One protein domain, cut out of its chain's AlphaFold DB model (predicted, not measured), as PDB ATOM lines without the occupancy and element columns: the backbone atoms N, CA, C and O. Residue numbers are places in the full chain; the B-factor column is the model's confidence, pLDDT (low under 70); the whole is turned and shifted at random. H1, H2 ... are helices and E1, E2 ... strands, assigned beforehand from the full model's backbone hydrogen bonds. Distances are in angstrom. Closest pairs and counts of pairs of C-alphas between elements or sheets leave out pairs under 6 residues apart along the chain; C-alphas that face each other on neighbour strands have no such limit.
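AT A GLANCE: This is residues 18 to 132 of the 208 residues of an uncharacterized protein of Acinetobacter chinensis (UniProt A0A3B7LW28). A long, twisted sheet, E2 E3 E4, makes the length of the domain, with H2 along one face; near one end it is partly face to face with a small sheet, E1 E5 E6, which lies between it and H1. The printed part has 115 residues, with two named helices and six named strands in the order H1 E1 E2 E3 E4 H2 E5 E6. Both sheets are antiparallel, and the class is mixed, helices and strands. The whole is compact, with a radius of gyration of the C-alphas of 15.1 A, and spans 47 by 27 by 26 A.

HOW THE PARTS SIT: Begin with H1, residues 18 to 27, which is on the sheet of E1, residues 31 to 33, E5, residues 111 to 115, and E6, residues 122 to 125, at a height over the sheet of 10.1 A. Find N 32 and O 114 of E1 and E5 2.9 A apart, and N 113 and O 123 of the hairpin E5 and E6 2.9 A apart. E2, residues 35 to 48, E3, residues 53 to 66, and E4, residues 69 to 82, form a meander, each strand the antiparallel neighbour of the one before; N 43 and O 59 are 2.9 A apart, N 64 and O 71 3.0 A. E2 bends by 63 degrees at Val 40. The sheets form a sandwich, two sheets face to face; the closest C-alphas of E4 and E6, Gln 75 and Phe 124, are 7.4 A apart. H2, residues 90 to 104, is on one face of the sheet E2 E3 E4, making two layers; its closest C-alphas with E3, Leu 93 and Thr 56, are 6.0 A apart. In H1 and H2 every O i to N i+4 pair is within hydrogen-bond range.

IN THESE COORDINATES: Find C-alpha 18 at (-68.392, -53.623, 96.373), where H1 begins. E3 runs 37.6 A and H2 21.5 A; E6 ends at C-alpha 125, (-65.385, -52.016, 88.276).

THE WHOLE: The C-alphas farthest apart, Gly 68 and Met 86, are 48.4 A apart. The printed part has no cut and no long link; residues 49 to 53 have pLDDT under 70.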
ATOM      1  N   LEU A  18     -67.050 -54.153  96.148       88.38
ATOM      2  CA  LEU A  18     -68.392 -53.623  96.373       88.38
ATOM      3  C   LEU A  18     -68.386 -52.278  97.106       88.38
ATOM      4  O   LEU A  18     -69.130 -51.369  96.735       88.38
ATOM      5  N   LEU A  19     -67.571 -52.141  98.155       87.44
ATOM      6  CA  LEU A  19     -67.495 -50.880  98.887       87.44
ATOM      7  C   LEU A  19     -66.838 -49.779  98.054       87.44
ATOM      8  O   LEU A  19     -67.300 -48.646  98.133       87.44
ATOM      9  N   GLN A  20     -65.838 -50.103  97.226       88.25
ATOM     10  CA  GLN A  20     -65.244 -49.139  96.288       88.25
ATOM     11  C   GLN A  20     -66.285 -48.627  95.286       88.25
ATOM     12  O   GLN A  20     -66.397 -47.419  95.077       88.25
ATOM     13  N   LEU A  21     -67.104 -49.525  94.726       91.25
ATOM     14  CA  LEU A  21     -68.216 -49.148  93.852       91.25
ATOM     15  C   LEU A  21     -69.214 -48.237  94.582       91.25
ATOM     16  O   LEU A  21     -69.598 -47.196  94.057       91.25
ATOM     17  N   LYS A  22     -69.622 -48.600  95.803       91.31
ATOM     18  CA  LYS A  22     -70.605 -47.825  96.582       91.31
ATOM     19  C   LYS A  22     -70.078 -46.462  97.020       91.31
ATOM     20  O   LYS A  22     -70.823 -45.485  96.989       91.31
ATOM     21  N   GLU A  23     -68.810 -46.385  97.410       90.75
ATOM     22  CA  GLU A  23     -68.129 -45.124  97.709       90.75
ATOM     23  C   GLU A  23     -68.091 -44.225  96.470       90.75
ATOM     24  O   GLU A  23     -68.387 -43.030  96.558       90.75
ATOM     25  N   PHE A  24     -67.803 -44.802  95.302       92.06
ATOM     26  CA  PHE A  24     -67.811 -44.061  94.051       92.06
ATOM     27  C   PHE A  24     -69.216 -43.556  93.694       92.06
ATOM     28  O   PHE A  24     -69.381 -42.363  93.458       92.06
ATOM     29  N   GLU A  25     -70.238 -44.421  93.726       92.88
ATOM     30  CA  GLU A  25     -71.642 -44.043  93.478       92.88
ATOM     31  C   GLU A  25     -72.091 -42.902  94.412       92.88
ATOM     32  O   GLU A  25     -72.792 -41.983  93.987       92.88
ATOM     33  N   TRP A  26     -71.657 -42.920  95.678       91.81
ATOM     34  CA  TRP A  26     -71.982 -41.866  96.639       91.81
ATOM     35  C   TRP A  26     -71.238 -40.554  96.350       91.81
ATOM     36  O   TRP A  26     -71.835 -39.477  96.378       91.81
ATOM     37  N   THR A  27     -69.941 -40.620  96.054       92.50
ATOM     38  CA  THR A  27     -69.127 -39.424  95.771       92.50
ATOM     39  C   THR A  27     -69.430 -38.805  94.403       92.50
ATOM     40  O   THR A  27     -69.202 -37.610  94.210       92.50
ATOM     41  N   HIS A  28     -70.011 -39.580  93.484       94.25
ATOM     42  CA  HIS A  28     -70.300 -39.187  92.109       94.25
ATOM     43  C   HIS A  28     -71.775 -39.441  91.725       94.25
ATOM     44  O   HIS A  28     -72.057 -40.187  90.789       94.25
ATOM     45  N   PRO A  29     -72.750 -38.765  92.365       90.69
ATOM     46  CA  PRO A  29     -74.180 -39.055  92.190       90.69
ATOM     47  C   PRO A  29     -74.723 -38.770  90.778       90.69
ATOM     48  O   PRO A  29     -75.825 -39.187  90.441       90.69
ATOM     49  N   GLY A  30     -73.978 -38.026  89.952       91.31
ATOM     50  CA  GLY A  30     -74.333 -37.752  88.556       91.31
ATOM     51  C   GLY A  30     -73.873 -38.826  87.567       91.31
ATOM     52  O   GLY A  30     -74.086 -38.659  86.364       91.31
ATOM     53  N   TRP A  31     -73.205 -39.877  88.039       95.44
ATOM     54  CA  TRP A  31     -72.725 -40.959  87.190       95.44
ATOM     55  C   TRP A  31     -73.799 -42.036  87.045       95.44
ATOM     56  O   TRP A  31     -74.508 -42.363  87.995       95.44
ATOM     57  N   GLN A  32     -73.934 -42.567  85.836       94.00
ATOM     58  CA  GLN A  32     -74.958 -43.540  85.467       94.00
ATOM     59  C   GLN A  32     -74.314 -44.835  84.989       94.00
ATOM     60  O   GLN A  32     -73.180 -44.840  84.520       94.00
ATOM     61  N   ARG A  33     -75.031 -45.953  85.117       92.69
ATOM     62  CA  ARG A  33     -74.538 -47.248  84.641       92.69
ATOM     63  C   ARG A  33     -74.627 -47.323  83.119       92.69
ATOM     64  O   ARG A  33     -75.676 -47.015  82.558       92.69
ATOM     65  N   GLY A  34     -73.538 -47.742  82.483       87.25
ATOM     66  CA  GLY A  34     -73.516 -48.085  81.061       87.25
ATOM     67  C   GLY A  34     -74.200 -49.414  80.769       87.25
ATOM     68  O   GLY A  34     -74.297 -50.266  81.653       87.25
ATOM     69  N   SER A  35     -74.640 -49.596  79.524       88.50
ATOM     70  CA  SER A  35     -75.107 -50.888  79.011       88.50
ATOM     71  C   SER A  35     -74.115 -51.473  78.006       88.50
ATOM     72  O   SER A  35     -73.210 -50.780  77.531       88.50
ATOM     73  N   ASP A  36     -74.289 -52.760  77.701       89.38
ATOM     74  CA  ASP A  36     -73.591 -53.457  76.613       89.38
ATOM     75  C   ASP A  36     -72.064 -53.335  76.688       89.38
ATOM     76  O   ASP A  36     -71.378 -53.074  75.700       89.38
ATOM     77  N   VAL A  37     -71.528 -53.506  77.899       91.75
ATOM     78  CA  VAL A  37     -70.095 -53.398  78.169       91.75
ATOM     79  C   VAL A  37     -69.352 -54.575  77.536       91.75
ATOM     80  O   VAL A  37     -69.651 -55.737  77.812       91.75
ATOM     81  N   GLN A  38     -68.346 -54.279  76.715       93.00
ATOM     82  CA  GLN A  38     -67.552 -55.279  76.001       93.00
ATOM     83  C   GLN A  38     -66.056 -55.060  76.211       93.00
ATOM     84  O   GLN A  38     -65.559 -53.934  76.173       93.00
ATOM     85  N   LEU A  39     -65.325 -56.158  76.397       93.94
ATOM     86  CA  LEU A  39     -63.867 -56.146  76.451       93.94
ATOM     87  C   LEU A  39     -63.302 -56.096  75.029       93.94
ATOM     88  O   LEU A  39     -63.519 -57.027  74.254       93.94
ATOM     89  N   VAL A  40     -62.543 -55.049  74.702       94.50
ATOM     90  CA  VAL A  40     -61.859 -54.919  73.405       94.50
ATOM     91  C   VAL A  40     -60.462 -55.515  73.480       94.50
ATOM     92  O   VAL A  40     -60.080 -56.331  72.642       94.50
ATOM     93  N   SER A  41     -59.690 -55.121  74.492       95.06
ATOM     94  CA  SER A  41     -58.358 -55.667  74.728       95.06
ATOM     95  C   SER A  41     -58.038 -55.712  76.214       95.06
ATOM     96  O   SER A  41     -58.593 -54.962  77.020       95.06
ATOM     97  N   LEU A  42     -57.154 -56.639  76.565       94.81
ATOM     98  CA  LEU A  42     -56.633 -56.802  77.907       94.81
ATOM     99  C   LEU A  42     -55.135 -57.040  77.800       94.81
ATOM    100  O   LEU A  42     -54.704 -58.052  77.244       94.81
ATOM    101  N   GLU A  43     -54.376 -56.125  78.372       94.88
ATOM    102  CA  GLU A  43     -52.957 -56.281  78.631       94.88
ATOM    103  C   GLU A  43     -52.749 -56.446  80.134       94.88
ATOM    104  O   GLU A  43     -53.528 -55.954  80.953       94.88
ATOM    105  N   LEU A  44     -51.711 -57.181  80.515       92.69
ATOM    106  CA  LEU A  44     -51.379 -57.388  81.915       92.69
ATOM    107  C   LEU A  44     -49.990 -56.840  82.182       92.69
ATOM    108  O   LEU A  44     -49.045 -57.133  81.450       92.69
ATOM    109  N   ASP A  45     -49.857 -56.131  83.291       91.19
ATOM    110  CA  ASP A  45     -48.584 -55.603  83.744       91.19
ATOM    111  C   ASP A  45     -48.357 -55.950  85.220       91.19
ATOM    112  O   ASP A  45     -49.250 -56.425  85.932       91.19
ATOM    113  N   ALA A  46     -47.118 -55.804  85.672       87.12
ATOM    114  CA  ALA A  46     -46.701 -56.176  87.006       87.12
ATOM    115  C   ALA A  46     -45.917 -55.062  87.680       87.12
ATOM    116  O   ALA A  46     -44.867 -54.617  87.215       87.12
ATOM    117  N   HIS A  47     -46.353 -54.722  88.889       82.75
ATOM    118  CA  HIS A  47     -45.543 -53.932  89.790       82.75
ATOM    119  C   HIS A  47     -44.462 -54.814  90.424       82.75
ATOM    120  O   HIS A  47     -44.736 -55.726  91.218       82.75
ATOM    121  N   ARG A  48     -43.206 -54.539  90.067       74.62
ATOM    122  CA  ARG A  48     -42.028 -55.198  90.638       74.62
ATOM    123  C   ARG A  48     -41.474 -54.379  91.797       74.62
ATOM    124  O   ARG A  48     -41.169 -53.202  91.639       74.62
ATOM    125  N   GLY A  49     -41.278 -55.037  92.937       66.75
ATOM    126  CA  GLY A  49     -40.375 -54.545  93.971       66.75
ATOM    127  C   GLY A  49     -38.910 -54.832  93.610       66.75
ATOM    128  O   GLY A  49     -38.575 -55.147  92.470       66.75
ATOM    129  N   SER A  50     -38.021 -54.800  94.608       58.53
ATOM    130  CA  SER A  50     -36.562 -54.945  94.422       58.53
ATOM    131  C   SER A  50     -36.131 -56.182  93.604       58.53
ATOM    132  O   SER A  50     -35.208 -56.092  92.798       58.53
ATOM    133  N   ARG A  51     -36.769 -57.348  93.808       59.50
ATOM    134  CA  ARG A  51     -36.403 -58.618  93.133       59.50
ATOM    135  C   ARG A  51     -37.572 -59.565  92.837       59.50
ATOM    136  O   ARG A  51     -37.342 -60.664  92.345       59.50
ATOM    137  N   ARG A  52     -38.808 -59.188  93.173       62.56
ATOM    138  CA  ARG A  52     -40.007 -60.023  93.001       62.56
ATOM    139  C   ARG A  52     -41.171 -59.164  92.524       62.56
ATOM    140  O   ARG A  52     -41.207 -57.965  92.804       62.56
ATOM    141  N   ILE A  53     -42.088 -59.780  91.786       68.69
ATOM    142  CA  ILE A  53     -43.382 -59.168  91.487       68.69
ATOM    143  C   ILE A  53     -44.159 -59.106  92.799       68.69
ATOM    144  O   ILE A  53     -44.304 -60.131  93.460       68.69
ATOM    145  N   ASN A  54     -44.596 -57.905  93.173       78.38
ATOM    146  CA  ASN A  54     -45.423 -57.685  94.361       78.38
ATOM    147  C   ASN A  54     -46.910 -57.740  94.005       78.38
ATOM    148  O   ASN A  54     -47.727 -58.170  94.816       78.38
ATOM    149  N   SER A  55     -47.263 -57.295  92.797       85.94
ATOM    150  CA  SER A  55     -48.632 -57.356  92.300       85.94
ATOM    151  C   SER A  55     -48.691 -57.341  90.779       85.94
ATOM    152  O   SER A  55     -47.855 -56.703  90.142       85.94
ATOM    153  N   THR A  56     -49.722 -57.945  90.205       90.12
ATOM    154  CA  THR A  56     -50.102 -57.807  88.790       90.12
ATOM    155  C   THR A  56     -51.385 -56.999  88.673       90.12
ATOM    156  O   THR A  56     -52.179 -56.995  89.608       90.12
ATOM    157  N   TYR A  57     -51.602 -56.307  87.562       92.06
ATOM    158  CA  TYR A  57     -52.842 -55.584  87.277       92.06
ATOM    159  C   TYR A  57     -53.153 -55.631  85.781       92.06
ATOM    160  O   TYR A  57     -52.269 -55.866  84.956       92.06
ATOM    161  N   GLY A  58     -54.423 -55.430  85.441       93.12
ATOM    162  CA  GLY A  58     -54.879 -55.313  84.064       93.12
ATOM    163  C   GLY A  58     -54.861 -53.868  83.581       93.12
ATOM    164  O   GLY A  58     -55.198 -52.943  84.325       93.12
ATOM    165  N   ILE A  59     -54.493 -53.702  82.319       95.44
ATOM    166  CA  ILE A  59     -54.756 -52.521  81.505       95.44
ATOM    167  C   ILE A  59     -55.794 -52.969  80.484       95.44
ATOM    168  O   ILE A  59     -55.545 -53.893  79.708       95.44
ATOM    169  N   LEU A  60     -56.988 -52.392  80.542       94.38
ATOM    170  CA  LEU A  60     -58.106 -52.857  79.734       94.38
ATOM    171  C   LEU A  60     -58.650 -51.739  78.858       94.38
ATOM    172  O   LEU A  60     -58.874 -50.619  79.319       94.38
ATOM    173  N   ILE A  61     -58.903 -52.079  77.599       95.75
ATOM    174  CA  ILE A  61     -59.681 -51.248  76.689       95.75
ATOM    175  C   ILE A  61     -61.059 -51.877  76.603       95.75
ATOM    176  O   ILE A  61     -61.198 -53.055  76.253       95.75
ATOM    177  N   TYR A  62     -62.077 -51.095  76.924       94.88
ATOM    178  CA  TYR A  62     -63.461 -51.538  76.898       94.88
ATOM    179  C   TYR A  62     -64.323 -50.590  76.083       94.88
ATOM    180  O   TYR A  62     -63.971 -49.432  75.832       94.88
ATOM    181  N   GLN A  63     -65.450 -51.127  75.640       95.56
ATOM    182  CA  GLN A  63     -66.517 -50.397  74.981       95.56
ATOM    183  C   GLN A  63     -67.778 -50.465  75.821       95.56
ATOM    184  O   GLN A  63     -67.997 -51.432  76.549       95.56
ATOM    185  N   TYR A  64     -68.587 -49.422  75.729       94.06
ATOM    186  CA  TYR A  64     -69.869 -49.335  76.409       94.06
ATOM    187  C   TYR A  64     -70.816 -48.450  75.611       94.06
ATOM    188  O   TYR A  64     -70.388 -47.558  74.869       94.06
ATOM    189  N   GLN A  65     -72.111 -48.691  75.787       93.50
ATOM    190  CA  GLN A  65     -73.155 -47.893  75.172       93.50
ATOM    191  C   GLN A  65     -73.750 -46.911  76.185       93.50
ATOM    192  O   GLN A  65     -74.062 -47.261  77.328       93.50
ATOM    193  N   PHE A  66     -73.912 -45.665  75.745       93.50
ATOM    194  CA  PHE A  66     -74.587 -44.613  76.497       93.50
ATOM    195  C   PHE A  66     -75.323 -43.679  75.541       93.50
ATOM    196  O   PHE A  66     -74.753 -43.232  74.548       93.50
ATOM    197  N   ASP A  67     -76.600 -43.413  75.820       90.50
ATOM    198  CA  ASP A  67     -77.464 -42.552  74.995       90.50
ATOM    199  C   ASP A  67     -77.450 -42.915  73.489       90.50
ATOM    200  O   ASP A  67     -77.367 -42.071  72.600       90.50
ATOM    201  N   GLY A  68     -77.448 -44.221  73.192       89.94
ATOM    202  CA  GLY A  68     -77.426 -44.744  71.819       89.94
ATOM    203  C   GLY A  68     -76.088 -44.604  71.078       89.94
ATOM    204  O   GLY A  68     -76.006 -45.003  69.918       89.94
ATOM    205  N   GLN A  69     -75.045 -44.075  71.725       93.38
ATOM    206  CA  GLN A  69     -73.693 -43.971  71.174       93.38
ATOM    207  C   GLN A  69     -72.745 -44.967  71.844       93.38
ATOM    208  O   GLN A  69     -72.892 -45.294  73.022       93.38
ATOM    209  N   ILE A  70     -71.767 -45.449  71.076       94.62
ATOM    210  CA  ILE A  70     -70.728 -46.361  71.559       94.62
ATOM    211  C   ILE A  70     -69.487 -45.541  71.888       94.62
ATOM    212  O   ILE A  70     -68.972 -44.808  71.042       94.62
ATOM    213  N   TYR A  71     -68.993 -45.713  73.104       94.62
ATOM    214  CA  TYR A  71     -67.763 -45.105  73.588       94.62
ATOM    215  C   TYR A  71     -66.728 -46.190  73.842       94.62
ATOM    216  O   TYR A  71     -67.067 -47.347  74.093       94.62
ATOM    217  N   SER A  72     -65.454 -45.811  73.784       94.31
ATOM    218  CA  SER A  72     -64.350 -46.680  74.166       94.31
ATOM    219  C   SER A  72     -63.362 -45.898  75.006       94.31
ATOM    220  O   SER A  72     -63.056 -44.748  74.693       94.31
ATOM    221  N   THR A  73     -62.875 -46.528  76.066       95.38
ATOM    222  CA  THR A  73     -61.855 -45.941  76.925       95.38
ATOM    223  C   THR A  73     -60.881 -47.008  77.400       95.38
ATOM    224  O   THR A  73     -61.177 -48.208  77.384       95.38
ATOM    225  N   GLU A  74     -59.710 -46.544  77.809       95.81
ATOM    226  CA  GLU A  74     -58.665 -47.349  78.417       95.81
ATOM    227  C   GLU A  74     -58.632 -47.073  79.920       95.81
ATOM    228  O   GLU A  74     -58.646 -45.918  80.354       95.81
ATOM    229  N   GLN A  75     -58.560 -48.133  80.720       95.25
ATOM    230  CA  GLN A  75     -58.358 -48.034  82.156       95.25
ATOM    231  C   GLN A  75     -57.203 -48.927  82.595       95.25
ATOM    232  O   GLN A  75     -57.192 -50.137  82.362       95.25
ATOM    233  N   SER A  76     -56.244 -48.316  83.286       93.38
ATOM    234  CA  SER A  76     -55.131 -49.000  83.938       93.38
ATOM    235  C   SER A  76     -55.454 -49.369  85.387       93.38
ATOM    236  O   SER A  76     -56.348 -48.790  86.001       93.38
ATOM    237  N   ASP A  77     -54.638 -50.252  85.961       90.50
ATOM    238  CA  ASP A  77     -54.694 -50.655  87.373       90.50
ATOM    239  C   ASP A  77     -56.012 -51.332  87.780       90.50
ATOM    240  O   ASP A  77     -56.585 -51.079  88.842       90.50
ATOM    241  N   VAL A  78     -56.515 -52.211  86.912       90.44
ATOM    242  CA  VAL A  78     -57.756 -52.950  87.162       90.44
ATOM    243  C   VAL A  78     -57.467 -54.331  87.724       90.44
ATOM    244  O   VAL A  78     -56.534 -55.013  87.299       90.44
ATOM    245  N   ALA A  79     -58.297 -54.752  88.682       88.94
ATOM    246  CA  ALA A  79     -58.239 -56.066  89.314       88.94
ATOM    247  C   ALA A  79     -56.847 -56.426  89.853       88.94
ATOM    248  O   ALA A  79     -56.453 -57.590  89.795       88.94
ATOM    249  N   ARG A  80     -56.104 -55.443  90.385       90.06
ATOM    250  CA  ARG A  80     -54.755 -55.648  90.925       90.06
ATOM    251  C   ARG A  80     -54.726 -56.844  91.874       90.06
ATOM    252  O   ARG A  80     -55.504 -56.870  92.810       90.06
ATOM    253  N   GLN A  81     -53.834 -57.806  91.664       88.88
ATOM    254  CA  GLN A  81     -53.650 -58.968  92.533       88.88
ATOM    255  C   GLN A  81     -52.272 -58.919  93.177       88.88
ATOM    256  O   GLN A  81     -51.253 -58.960  92.491       88.88
ATOM    257  N   TYR A  82     -52.246 -58.849  94.500       86.50
ATOM    258  CA  TYR A  82     -51.029 -58.895  95.293       86.50
ATOM    259  C   TYR A  82     -50.608 -60.335  95.597       86.50
ATOM    260  O   TYR A  82     -51.424 -61.262  95.699       86.50
ATOM    261  N   THR A  83     -49.308 -60.503  95.804       84.88
ATOM    262  CA  THR A  83     -48.716 -61.724  96.349       84.88
ATOM    263  C   THR A  83     -49.302 -62.008  97.735       84.88
ATOM    264  O   THR A  83     -49.166 -61.197  98.649       84.88
ATOM    265  N   LEU A  84     -49.927 -63.176  97.911       82.44
ATOM    266  CA  LEU A  84     -50.454 -63.608  99.213       82.44
ATOM    267  C   LEU A  84     -49.509 -64.591  99.901       82.44
ATOM    268  O   LEU A  84     -49.446 -64.644 101.130       82.44
ATOM    269  N   TRP A  85     -48.770 -65.365  99.111       75.88
ATOM    270  CA  TRP A  85     -47.831 -66.362  99.602       75.88
ATOM    271  C   TRP A  85     -46.432 -66.083  99.078       75.88
ATOM    272  O   TRP A  85     -46.245 -65.731  97.916       75.88
ATOM    273  N   MET A  86     -45.412 -66.327  99.904       71.31
ATOM    274  CA  MET A  86     -44.009 -66.153  99.494       71.31
ATOM    275  C   MET A  86     -43.584 -67.032  98.302       71.31
ATOM    276  O   MET A  86     -42.517 -66.790  97.728       71.31
ATOM    277  N   SER A  87     -44.379 -68.051  97.973       73.69
ATOM    278  CA  SER A  87     -44.191 -68.981  96.860       73.69
ATOM    279  C   SER A  87     -45.030 -68.654  95.623       73.69
ATOM    280  O   SER A  87     -44.994 -69.437  94.680       73.69
ATOM    281  N   ASP A  88     -45.843 -67.596  95.639       78.81
ATOM    282  CA  ASP A  88     -46.626 -67.219  94.459       78.81
ATOM    283  C   ASP A  88     -45.687 -66.778  93.329       78.81
ATOM    284  O   ASP A  88     -44.718 -66.042  93.554       78.81
ATOM    285  N   ASP A  89     -45.983 -67.249  92.119       81.44
ATOM    286  CA  ASP A  89     -45.238 -66.902  90.914       81.44
ATOM    287  C   ASP A  89     -45.941 -65.787  90.130       81.44
ATOM    288  O   ASP A  89     -47.161 -65.611  90.177       81.44
ATOM    289  N   ALA A  90     -45.147 -65.057  89.357       81.00
ATOM    290  CA  ALA A  90     -45.580 -64.063  88.394       81.00
ATOM    291  C   ALA A  90     -46.702 -64.582  87.488       81.00
ATOM    292  O   ALA A  90     -47.734 -63.931  87.349       81.00
ATOM    293  N   SER A  91     -46.509 -65.758  86.880       86.06
ATOM    294  CA  SER A  91     -47.467 -66.328  85.931       86.06
ATOM    295  C   SER A  91     -48.806 -66.663  86.581       86.06
ATOM    296  O   SER A  91     -49.842 -66.486  85.952       86.06
ATOM    297  N   GLU A  92     -48.794 -67.112  87.837       86.31
ATOM    298  CA  GLU A  92     -50.010 -67.416  88.598       86.31
ATOM    299  C   GLU A  92     -50.810 -66.137  88.872       86.31
ATOM    300  O   GLU A  92     -52.022 -66.101  88.670       86.31
ATOM    301  N   LEU A  93     -50.126 -65.056  89.258       87.94
ATOM    302  CA  LEU A  93     -50.759 -63.754  89.473       87.94
ATOM    303  C   LEU A  93     -51.322 -63.166  88.168       87.94
ATOM    304  O   LEU A  93     -52.443 -62.648  88.164       87.94
ATOM    305  N   TYR A  94     -50.596 -63.310  87.054       90.69
ATOM    306  CA  TYR A  94     -51.085 -62.924  85.729       90.69
ATOM    307  C   TYR A  94     -52.358 -63.687  85.354       90.69
ATOM    308  O   TYR A  94     -53.369 -63.060  85.048       90.69
ATOM    309  N   GLN A  95     -52.338 -65.019  85.457       91.06
ATOM    310  CA  GLN A  95     -53.499 -65.861  85.159       91.06
ATOM    311  C   GLN A  95     -54.699 -65.519  86.045       91.06
ATOM    312  O   GLN A  95     -55.817 -65.443  85.546       91.06
ATOM    313  N   LEU A  96     -54.475 -65.263  87.337       89.56
ATOM    314  CA  LEU A  96     -55.535 -64.887  88.272       89.56
ATOM    315  C   LEU A  96     -56.145 -63.515  87.946       89.56
ATOM    316  O   LEU A  96     -57.358 -63.323  88.039       89.56
ATOM    317  N   THR A  97     -55.304 -62.546  87.578       90.75
ATOM    318  CA  THR A  97     -55.754 -61.202  87.179       90.75
ATOM    319  C   THR A  97     -56.576 -61.286  85.898       90.75
ATOM    320  O   THR A  97     -57.684 -60.753  85.827       90.75
ATOM    321  N   GLU A  98     -56.065 -62.019  84.908       92.81
ATOM    322  CA  GLU A  98     -56.754 -62.254  83.646       92.81
ATOM    323  C   GLU A  98     -58.087 -62.968  83.854       92.81
ATOM    324  O   GLU A  98     -59.104 -62.530  83.314       92.81
ATOM    325  N   SER A  99     -58.111 -64.034  84.661       90.88
ATOM    326  CA  SER A  99     -59.327 -64.805  84.907       90.88
ATOM    327  C   SER A  99     -60.401 -63.949  85.566       90.88
ATOM    328  O   SER A  99     -61.543 -63.986  85.113       90.88
ATOM    329  N   LYS A 100     -60.050 -63.130  86.568       89.81
ATOM    330  CA  LYS A 100     -60.999 -62.224  87.236       89.81
ATOM    331  C   LYS A 100     -61.606 -61.217  86.264       89.81
ATOM    332  O   LYS A 100     -62.824 -61.059  86.228       89.81
ATOM    333  N   ILE A 101     -60.776 -60.572  85.444       91.31
ATOM    334  CA  ILE A 101     -61.262 -59.596  84.464       91.31
ATOM    335  C   ILE A 101     -62.141 -60.295  83.429       91.31
ATOM    336  O   ILE A 101     -63.274 -59.875  83.214       91.31
ATOM    337  N   ARG A 102     -61.677 -61.393  82.826       91.12
ATOM    338  CA  ARG A 102     -62.439 -62.096  81.784       91.12
ATOM    339  C   ARG A 102     -63.745 -62.691  82.294       91.12
ATOM    340  O   ARG A 102     -64.714 -62.672  81.546       91.12
ATOM    341  N   GLN A 103     -63.793 -63.199  83.525       90.19
ATOM    342  CA  GLN A 103     -65.015 -63.750  84.122       90.19
ATOM    343  C   GLN A 103     -66.038 -62.666  84.479       90.19
ATOM    344  O   GLN A 103     -67.236 -62.945  84.454       90.19
ATOM    345  N   SER A 104     -65.597 -61.427  84.720       88.94
ATOM    346  CA  SER A 104     -66.503 -60.325  85.059       88.94
ATOM    347  C   SER A 104     -67.484 -59.955  83.940       88.94
ATOM    348  O   SER A 104     -68.599 -59.527  84.236       88.94
ATOM    349  N   PHE A 105     -67.104 -60.145  82.668       86.50
ATOM    350  CA  PHE A 105     -67.934 -59.858  81.489       86.50
ATOM    351  C   PHE A 105     -69.125 -60.820  81.335       86.50
ATOM    352  O   PHE A 105     -70.259 -60.355  81.400       86.50
ATOM    353  N   PRO A 106     -68.927 -62.147  81.183       83.50
ATOM    354  CA  PRO A 106     -70.025 -63.091  80.982       83.50
ATOM    355  C   PRO A 106     -70.913 -63.280  82.219       83.50
ATOM    356  O   PRO A 106     -72.030 -63.763  82.082       83.50
ATOM    357  N   GLN A 107     -70.427 -62.950  83.419       80.31
ATOM    358  CA  GLN A 107     -71.185 -63.104  84.666       80.31
ATOM    359  C   GLN A 107     -71.940 -61.832  85.083       80.31
ATOM    360  O   GLN A 107     -72.513 -61.817  86.169       80.31
ATOM    361  N   GLU A 108     -71.900 -60.764  84.273       77.12
ATOM    362  CA  GLU A 108     -72.496 -59.450  84.585       77.12
ATOM    363  C   GLU A 108     -72.077 -58.891  85.962       77.12
ATOM    364  O   GLU A 108     -72.771 -58.086  86.583       77.12
ATOM    365  N   GLN A 109     -70.915 -59.316  86.463       84.06
ATOM    366  CA  GLN A 109     -70.374 -58.819  87.727       84.06
ATOM    367  C   GLN A 109     -69.688 -57.468  87.553       84.06
ATOM    368  O   GLN A 109     -69.570 -56.716  88.521       84.06
ATOM    369  N   ASN A 110     -69.258 -57.159  86.328       88.94
ATOM    370  CA  ASN A 110     -68.685 -55.868  86.008       88.94
ATOM    371  C   ASN A 110     -69.737 -54.749  86.068       88.94
ATOM    372  O   ASN A 110     -70.906 -54.946  85.741       88.94
ATOM    373  N   VAL A 111     -69.302 -53.558  86.470       92.50
ATOM    374  CA  VAL A 111     -70.114 -52.340  86.431       92.50
ATOM    375  C   VAL A 111     -69.282 -51.239  85.803       92.50
ATOM    376  O   VAL A 111     -68.198 -50.925  86.289       92.50
ATOM    377  N   VAL A 112     -69.808 -50.616  84.752       94.44
ATOM    378  CA  VAL A 112     -69.246 -49.381  84.200       94.44
ATOM    379  C   VAL A 112     -70.115 -48.219  84.637       94.44
ATOM    380  O   VAL A 112     -71.308 -48.181  84.332       94.44
ATOM    381  N   LEU A 113     -69.515 -47.268  85.349       95.62
ATOM    382  CA  LEU A 113     -70.143 -45.989  85.655       95.62
ATOM    383  C   LEU A 113     -69.624 -44.933  84.684       95.62
ATOM    384  O   LEU A 113     -68.428 -44.853  84.426       95.62
ATOM    385  N   ILE A 114     -70.534 -44.120  84.165       95.75
ATOM    386  CA  ILE A 114     -70.301 -43.143  83.104       95.75
ATOM    387  C   ILE A 114     -70.710 -41.773  83.618       95.75
ATOM    388  O   ILE A 114     -71.768 -41.614  84.233       95.75
ATOM    389  N   ASN A 115     -69.892 -40.766  83.347       95.31
ATOM    390  CA  ASN A 115     -70.224 -39.395  83.684       95.31
ATOM    391  C   ASN A 115     -71.301 -38.859  82.727       95.31
ATOM    392  O   ASN A 115     -71.033 -38.603  81.558       95.31
ATOM    393  N   SER A 116     -72.511 -38.598  83.229       91.00
ATOM    394  CA  SER A 116     -73.615 -38.094  82.391       91.00
ATOM    395  C   SER A 116     -73.329 -36.734  81.733       91.00
ATOM    396  O   SER A 116     -74.003 -36.366  80.776       91.00
ATOM    397  N   LYS A 117     -72.370 -35.954  82.256       92.19
ATOM    398  CA  LYS A 117     -71.967 -34.657  81.679       92.19
ATOM    399  C   LYS A 117     -70.896 -34.792  80.599       92.19
ATOM    400  O   LYS A 117     -70.761 -33.892  79.778       92.19
ATOM    401  N   ASP A 118     -70.127 -35.873  80.644       93.25
ATOM    402  CA  ASP A 118     -69.064 -36.181  79.694       93.25
ATOM    403  C   ASP A 118     -68.993 -37.705  79.515       93.25
ATOM    404  O   ASP A 118     -68.225 -38.370  80.213       93.25
ATOM    405  N   PRO A 119     -69.800 -38.276  78.601       91.12
ATOM    406  CA  PRO A 119     -69.891 -39.723  78.430       91.12
ATOM    407  C   PRO A 119     -68.592 -40.403  77.980       91.12
ATOM    408  O   PRO A 119     -68.506 -41.628  78.038       91.12
ATOM    409  N   SER A 120     -67.578 -39.636  77.557       91.62
ATOM    410  CA  SER A 120     -66.236 -40.165  77.277       91.62
ATOM    411  C   SER A 120     -65.485 -40.576  78.550       91.62
ATOM    412  O   SER A 120     -64.586 -41.416  78.499       91.62
ATOM    413  N   GLN A 121     -65.882 -40.029  79.703       94.44
ATOM    414  CA  GLN A 121     -65.355 -40.409  81.005       94.44
ATOM    415  C   GLN A 121     -66.195 -41.530  81.602       94.44
ATOM    416  O   GLN A 121     -67.391 -41.379  81.874       94.44
ATOM    417  N   SER A 122     -65.536 -42.647  81.873       94.62
ATOM    418  CA  SER A 122     -66.129 -43.757  82.597       94.62
ATOM    419  C   SER A 122     -65.100 -44.436  83.486       94.62
ATOM    420  O   SER A 122     -63.899 -44.183  83.390       94.62
ATOM    421  N   ILE A 123     -65.603 -45.273  84.382       95.50
ATOM    422  CA  ILE A 123     -64.802 -46.116  85.252       95.50
ATOM    423  C   ILE A 123     -65.411 -47.517  85.284       95.50
ATOM    424  O   ILE A 123     -66.620 -47.695  85.449       95.50
ATOM    425  N   PHE A 124     -64.556 -48.506  85.102       94.62
ATOM    426  CA  PHE A 124     -64.857 -49.922  85.132       94.62
ATOM    427  C   PHE A 124     -64.534 -50.502  86.511       94.62
ATOM    428  O   PHE A 124     -63.411 -50.388  87.016       94.62
ATOM    429  N   PHE A 125     -65.516 -51.186  87.086       93.00
ATOM    430  CA  PHE A 125     -65.385 -52.016  88.276       93.00
ATOM    431  C   PHE A 125     -65.528 -53.481  87.866       93.00
ATOM    432  O   PHE A 125     -66.547 -53.870  87.305       93.00
ATOM    433  N   TYR A 126     -64.515 -54.299  88.154       88.81
ATOM    434  CA  TYR A 126     -64.458 -55.699  87.708       88.81
ATOM    435  C   TYR A 126     -65.302 -56.665  88.547       88.81
ATOM    436  O   TYR A 126     -65.508 -57.801  88.139       88.81
ATOM    437  N   SER A 127     -65.733 -56.274  89.746       86.06
ATOM    438  CA  SER A 127     -66.462 -57.161  90.651       86.06
ATOM    439  C   SER A 127     -67.342 -56.365  91.614       86.06
ATOM    440  O   SER A 127     -67.044 -55.219  91.960       86.06
ATOM    441  N   GLN A 128     -68.418 -57.011  92.058       82.19
ATOM    442  CA  GLN A 128     -69.323 -56.560  93.115       82.19
ATOM    443  C   GLN A 128     -69.188 -57.429  94.378       82.19
ATOM    444  O   GLN A 128     -70.066 -57.421  95.244       82.19
ATOM    445  N   ASP A 129     -68.097 -58.185  94.492       84.69
ATOM    446  CA  ASP A 129     -67.841 -59.043  95.639       84.69
ATOM    447  C   ASP A 129     -67.573 -58.226  96.900       84.69
ATOM    448  O   ASP A 129     -66.973 -57.145  96.891       84.69
ATOM    449  N   ILE A 130     -68.002 -58.789  98.029       78.88
ATOM    450  CA  ILE A 130     -67.854 -58.152  99.338       78.88
ATOM    451  C   ILE A 130     -66.385 -58.146  99.767       78.88
ATOM    452  O   ILE A 130     -65.970 -57.229 100.469       78.88
ATOM    453  N   ILE A 131     -65.589 -59.141  99.370       80.94
ATOM    454  CA  ILE A 131     -64.204 -59.287  99.826       80.94
ATOM    455  C   ILE A 131     -63.319 -59.735  98.666       80.94
ATOM    456  O   ILE A 131     -63.551 -60.786  98.076       80.94
ATOM    457  N   ASP A 132     -62.238 -58.993  98.428       82.81
ATOM    458  CA  ASP A 132     -61.105 -59.429  97.618       82.81
ATOM    459  C   ASP A 132     -59.803 -59.325  98.427       82.81
ATOM    460  O   ASP A 132     -59.135 -58.290  98.484       82.81
TER     461      ASP A 132